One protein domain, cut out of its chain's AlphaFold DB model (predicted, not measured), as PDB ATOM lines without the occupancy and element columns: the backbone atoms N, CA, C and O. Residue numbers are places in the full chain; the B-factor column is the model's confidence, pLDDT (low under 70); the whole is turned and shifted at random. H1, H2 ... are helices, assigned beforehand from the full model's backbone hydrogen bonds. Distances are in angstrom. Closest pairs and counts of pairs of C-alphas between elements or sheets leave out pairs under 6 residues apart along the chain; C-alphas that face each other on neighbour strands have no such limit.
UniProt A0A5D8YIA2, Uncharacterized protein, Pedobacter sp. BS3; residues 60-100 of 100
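Overview. This is residues 60 to 100 of the 100 residues of an uncharacterized protein of Pedobacter sp. BS3 (UniProt A0A5D8YIA2). A long straight helix, H2, and a shorter one, H1, meet near their ends at a corner and make an open V, with nothing filling the space between the two arms. H2 makes the longer arm, and the bend of the V lies at residues 73 and 74. The printed part has 41 residues with two named helices, H1 then H2 along the chain, and no named strand; its class is all helix. The whole is extended, with a radius of gyration of the C-alphas of 14.7 A, and flat, spanning 42 by 25 by 5 A.

Along the chain. H2, the longest helix, holds residues 75 to 98 and measures 34.9 A from first to last C-alpha. It begins with C-alpha 75 at (-206.022, -363.742, -204.686) and ends with C-alpha 98 at (-190.226, -394.869, -204.530). H1 holds residues 60 to 72, 18.5 A from first to last C-alpha, and begins with C-alpha 60 at (-217.973, -374.617, -187.001).

Arrangement. H2 and H1 are close but not clearly touching, with 1 pair of C-alphas within 8 A. Their closest C-alphas, those of Thr 78 and Leu 70, are 7.4 A apart. The two helices run opposite ways at a steep tilt of 64 degrees. Their centres are 21.8 A apart. In both H1 and H2 every O i to N i+4 pair is within hydrogen-bond range.

Size, cuts and confidence. The two C-alphas farthest apart are those of Leu 72 and Gln 100, at 42.8 A. The link from H1 to H2, of 2 residues, is tight. Residues 60 to 69, 71 to 77 and 79 to 100 stand free. The printed part has no cut and ends at Gln 100, the chain's last residue. The mean pLDDT of the printed part is 70.6, and 17 residues are under 70, among them residues 73 to 81 and 98 to 100.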
ATOM      1  N   LEU A  60    -217.358-375.569-186.079       75.94
ATOM      2  CA  LEU A  60    -217.973-374.617-187.001       75.94
ATOM      3  C   LEU A  60    -217.356-373.217-186.863       75.94
ATOM      4  O   LEU A  60    -217.184-372.514-187.859       75.94
ATOM      5  N   GLN A  61    -216.981-372.847-185.635       74.56
ATOM      6  CA  GLN A  61    -216.301-371.591-185.336       74.56
ATOM      7  C   GLN A  61    -214.909-371.535-185.985       74.56
ATOM      8  O   GLN A  61    -214.605-370.569-186.682       74.56
ATOM      9  N   ASP A  62    -214.116-372.602-185.864       74.06
ATOM     10  CA  ASP A  62    -212.787-372.687-186.487       74.06
ATOM     11  C   ASP A  62    -212.871-372.621-188.020       74.06
ATOM     12  O   ASP A  62    -212.077-371.948-188.682       74.06
ATOM     13  N   VAL A  63    -213.876-373.281-188.607       79.19
ATOM     14  CA  VAL A  63    -214.126-373.226-190.054       79.19
ATOM     15  C   VAL A  63    -214.528-371.815-190.490       79.19
ATOM     16  O   VAL A  63    -214.073-371.342-191.534       79.19
ATOM     17  N   LEU A  64    -215.357-371.124-189.705       78.25
ATOM     18  CA  LEU A  64    -215.762-369.748-189.989       78.25
ATOM     19  C   LEU A  64    -214.564-368.795-189.973       78.25
ATOM     20  O   LEU A  64    -214.445-367.945-190.860       78.25
ATOM     21  N   ASP A  65    -213.685-368.932-188.987       78.75
ATOM     22  CA  ASP A  65    -212.520-368.066-188.847       78.75
ATOM     23  C   ASP A  65    -211.503-368.320-189.971       78.75
ATOM     24  O   ASP A  65    -211.044-367.365-190.600       78.75
ATOM     25  N   PHE A  66    -211.303-369.577-190.377       76.75
ATOM     26  CA  PHE A  66    -210.528-369.914-191.576       76.75
ATOM     27  C   PHE A  66    -211.114-369.304-192.863       76.75
ATOM     28  O   PHE A  66    -210.387-368.766-193.700       76.75
ATOM     29  N   LEU A  67    -212.440-369.347-193.045       76.06
ATOM     30  CA  LEU A  67    -213.091-368.754-194.220       76.06
ATOM     31  C   LEU A  67    -212.959-367.223-194.250       76.06
ATOM     32  O   LEU A  67    -212.814-366.646-195.331       76.06
ATOM     33  N   LYS A  68    -212.975-366.558-193.088       76.44
ATOM     34  CA  LYS A  68    -212.715-365.114-192.977       76.44
ATOM     35  C   LYS A  68    -211.263-364.778-193.291       76.44
ATOM     36  O   LYS A  68    -211.016-363.835-194.037       76.44
ATOM     37  N   GLU A  69    -210.312-365.556-192.783       76.25
ATOM     38  CA  GLU A  69    -208.897-365.400-193.134       76.25
ATOM     39  C   GLU A  69    -208.676-365.573-194.637       76.25
ATOM     40  O   GLU A  69    -207.978-364.769-195.250       76.25
ATOM     41  N   LEU A  70    -209.345-366.545-195.265       70.56
ATOM     42  CA  LEU A  70    -209.305-366.717-196.716       70.56
ATOM     43  C   LEU A  70    -209.903-365.525-197.475       70.56
ATOM     44  O   LEU A  70    -209.384-365.164-198.530       70.56
ATOM     45  N   GLN A  71    -210.962-364.900-196.958       69.56
ATOM     46  CA  GLN A  71    -211.548-363.695-197.556       69.56
ATOM     47  C   GLN A  71    -210.618-362.478-197.440       69.56
ATOM     48  O   GLN A  71    -210.600-361.633-198.336       69.56
ATOM     49  N   LEU A  72    -209.859-362.388-196.346       70.56
ATOM     50  CA  LEU A  72    -208.849-361.353-196.123       70.56
ATOM     51  C   LEU A  72    -207.558-361.624-196.910       70.56
ATOM     52  O   LEU A  72    -206.836-360.689-197.255       70.56
ATOM     53  N   SER A  73    -207.274-362.891-197.216       60.72
ATOM     54  CA  SER A  73    -206.122-363.291-198.015       60.72
ATOM     55  C   SER A  73    -206.306-362.872-199.478       60.72
ATOM     56  O   SER A  73    -207.344-363.111-200.099       60.72
ATOM     57  N   SER A  74    -205.299-362.203-200.043       57.59
ATOM     58  CA  SER A  74    -205.353-361.755-201.436       57.59
ATOM     59  C   SER A  74    -205.440-362.955-202.391       57.59
ATOM     60  O   SER A  74    -205.008-364.065-202.075       57.59
ATOM     61  N   VAL A  75    -205.951-362.732-203.607       61.69
ATOM     62  CA  VAL A  75    -206.022-363.742-204.686       61.69
ATOM     63  C   VAL A  75    -204.677-364.460-204.906       61.69
ATOM     64  O   VAL A  75    -204.648-365.623-205.307       61.69
ATOM     65  N   GLU A  76    -203.562-363.797-204.599       57.12
ATOM     66  CA  GLU A  76    -202.215-364.361-204.693       57.12
ATOM     67  C   GLU A  76    -201.931-365.424-203.625       57.12
ATOM     68  O   GLU A  76    -201.333-366.451-203.946       57.12
ATOM     69  N   HIS A  77    -202.421-365.250-202.395       59.09
ATOM     70  CA  HIS A  77    -202.289-366.249-201.328       59.09
ATOM     71  C   HIS A  77    -203.119-367.501-201.614       59.09
ATOM     72  O   HIS A  77    -202.635-368.617-201.428       59.09
ATOM     73  N   THR A  78    -204.326-367.342-202.162       65.69
ATOM     74  CA  THR A  78    -205.159-368.476-202.595       65.69
ATOM     75  C   THR A  78    -204.513-369.237-203.753       65.69
ATOM     76  O   THR A  78    -204.544-370.468-203.793       65.69
ATOM     77  N   LYS A  79    -203.866-368.523-204.684       66.62
ATOM     78  CA  LYS A  79    -203.108-369.132-205.783       66.62
ATOM     79  C   LYS A  79    -201.879-369.885-205.267       66.62
ATOM     80  O   LYS A  79    -201.643-371.013-205.688       66.62
ATOM     81  N   LEU A  80    -201.145-369.303-204.320       57.97
ATOM     82  CA  LEU A  80    -200.000-369.938-203.669       57.97
ATOM     83  C   LEU A  80    -200.408-371.203-202.900       57.97
ATOM     84  O   LEU A  80    -199.771-372.240-203.056       57.97
ATOM     85  N   ALA A  81    -201.495-371.149-202.126       67.75
ATOM     86  CA  ALA A  81    -202.018-372.297-201.390       67.75
ATOM     87  C   ALA A  81    -202.467-373.434-202.324       67.75
ATOM     88  O   ALA A  81    -202.220-374.604-202.037       67.75
ATOM     89  N   ASN A  82    -203.083-373.105-203.463       73.38
ATOM     90  CA  ASN A  82    -203.442-374.095-204.477       73.38
ATOM     91  C   ASN A  82    -202.206-374.728-205.128       73.38
ATOM     92  O   ASN A  82    -202.155-375.950-205.247       73.38
ATOM     93  N   ASN A  83    -201.197-373.925-205.477       68.81
ATOM     94  CA  ASN A  83    -199.932-374.434-206.010       68.81
ATOM     95  C   ASN A  83    -199.240-375.369-205.003       68.81
ATOM     96  O   ASN A  83    -198.772-376.437-205.374       68.81
ATOM     97  N   LEU A  84    -199.234-375.009-203.716       58.72
ATOM     98  CA  LEU A  84    -198.680-375.838-202.641       58.72
ATOM     99  C   LEU A  84    -199.427-377.165-202.474       58.72
ATOM    100  O   LEU A  84    -198.790-378.205-202.355       58.72
ATOM    101  N   ARG A  85    -200.767-377.163-202.505       76.06
ATOM    102  CA  ARG A  85    -201.550-378.414-202.471       76.06
ATOM    103  C   ARG A  85    -201.236-379.314-203.658       76.06
ATOM    104  O   ARG A  85    -201.185-380.527-203.488       76.06
ATOM    105  N   GLN A  86    -201.043-378.725-204.836       76.56
ATOM    106  CA  GLN A  86    -200.692-379.470-206.036       76.56
ATOM    107  C   GLN A  86    -199.308-380.121-205.894       76.56
ATOM    108  O   GLN A  86    -199.204-381.330-206.072       76.56
ATOM    109  N   ILE A  87    -198.295-379.362-205.463       68.62
ATOM    110  CA  ILE A  87    -196.937-379.878-205.215       68.62
ATOM    111  C   ILE A  87    -196.965-381.026-204.198       68.62
ATOM    112  O   ILE A  87    -196.412-382.088-204.447       68.62
ATOM    113  N   LEU A  88    -197.677-380.862-203.080       68.50
ATOM    114  CA  LEU A  88    -197.768-381.907-202.055       68.50
ATOM    115  C   LEU A  88    -198.487-383.175-202.545       68.50
ATOM    116  O   LEU A  88    -198.175-384.276-202.091       68.50
ATOM    117  N   ALA A  89    -199.461-383.040-203.448       77.94
ATOM    118  CA  ALA A  89    -200.137-384.183-204.054       77.94
ATOM    119  C   ALA A  89    -199.218-384.930-205.033       77.94
ATOM    120  O   ALA A  89    -199.171-386.160-204.999       77.94
ATOM    121  N   GLU A  90    -198.470-384.189-205.852       74.62
ATOM    122  CA  GLU A  90    -197.468-384.729-206.776       74.62
ATOM    123  C   GLU A  90    -196.351-385.451-206.004       74.62
ATOM    124  O   GLU A  90    -196.058-386.615-206.276       74.62
ATOM    125  N   ASP A  91    -195.805-384.819-204.964       72.56
ATOM    126  CA  ASP A  91    -194.767-385.398-204.109       72.56
ATOM    127  C   ASP A  91    -195.241-386.675-203.410       72.56
ATOM    128  O   ASP A  91    -194.502-387.657-203.340       72.56
ATOM    129  N   LYS A  92    -196.488-386.720-202.929       75.44
ATOM    130  CA  LYS A  92    -197.061-387.934-202.329       75.44
ATOM    131  C   LYS A  92    -197.098-389.098-203.322       75.44
ATOM    132  O   LYS A  92    -196.791-390.229-202.944       75.44
ATOM    133  N   GLU A  93    -197.476-388.837-204.569       77.88
ATOM    134  CA  GLU A  93    -197.511-389.856-205.618       77.88
ATOM    135  C   GLU A  93    -196.099-390.359-205.955       77.88
ATOM    136  O   GLU A  93    -195.880-391.565-206.096       77.88
ATOM    137  N   LEU A  94    -195.123-389.451-206.035       81.62
ATOM    138  CA  LEU A  94    -193.719-389.795-206.259       81.62
ATOM    139  C   LEU A  94    -193.149-390.628-205.103       81.62
ATOM    140  O   LEU A  94    -192.532-391.666-205.341       81.62
ATOM    141  N   LEU A  95    -193.415-390.231-203.856       75.06
ATOM    142  CA  LEU A  95    -193.004-390.970-202.661       75.06
ATOM    143  C   LEU A  95    -193.623-392.373-202.609       75.06
ATOM    144  O   LEU A  95    -192.942-393.321-202.228       75.06
ATOM    145  N   GLN A  96    -194.880-392.541-203.036       71.94
ATOM    146  CA  GLN A  96    -195.498-393.869-203.130       71.94
ATOM    147  C   GLN A  96    -194.819-394.774-204.164       71.94
ATOM    148  O   GLN A  96    -194.712-395.974-203.927       71.94
ATOM    149  N   LYS A  97    -194.345-394.221-205.286       78.06
ATOM    150  CA  LYS A  97    -193.631-394.981-206.327       78.06
ATOM    151  C   LYS A  97    -192.215-395.376-205.911       78.06
ATOM    152  O   LYS A  97    -191.734-396.406-206.356       78.06
ATOM    153  N   LEU A  98    -191.559-394.571-205.073       67.56
ATOM    154  CA  LEU A  98    -190.226-394.869-204.530       67.56
ATOM    155  C   LEU A  98    -190.251-395.902-203.395       67.56
ATOM    156  O   LEU A  98    -189.218-396.477-203.071       67.56
ATOM    157  N   ALA A  99    -191.410-396.106-202.767       67.75
ATOM    158  CA  ALA A  99    -191.597-397.090-201.704       67.75
ATOM    159  C   ALA A  99    -191.965-398.501-202.220       67.75
ATOM    160  O   ALA A  99    -192.180-399.396-201.401       67.75
ATOM    161  N   GLN A 100    -192.060-398.690-203.544       52.97
ATOM    162  CA  GLN A 100    -192.208-399.985-204.231       52.97
ATOM    163  C   GLN A 100    -190.857-400.495-204.729       52.97
ATOM    164  O   GLN A 100    -190.664-401.730-204.662       52.97
TER     165      GLN A 100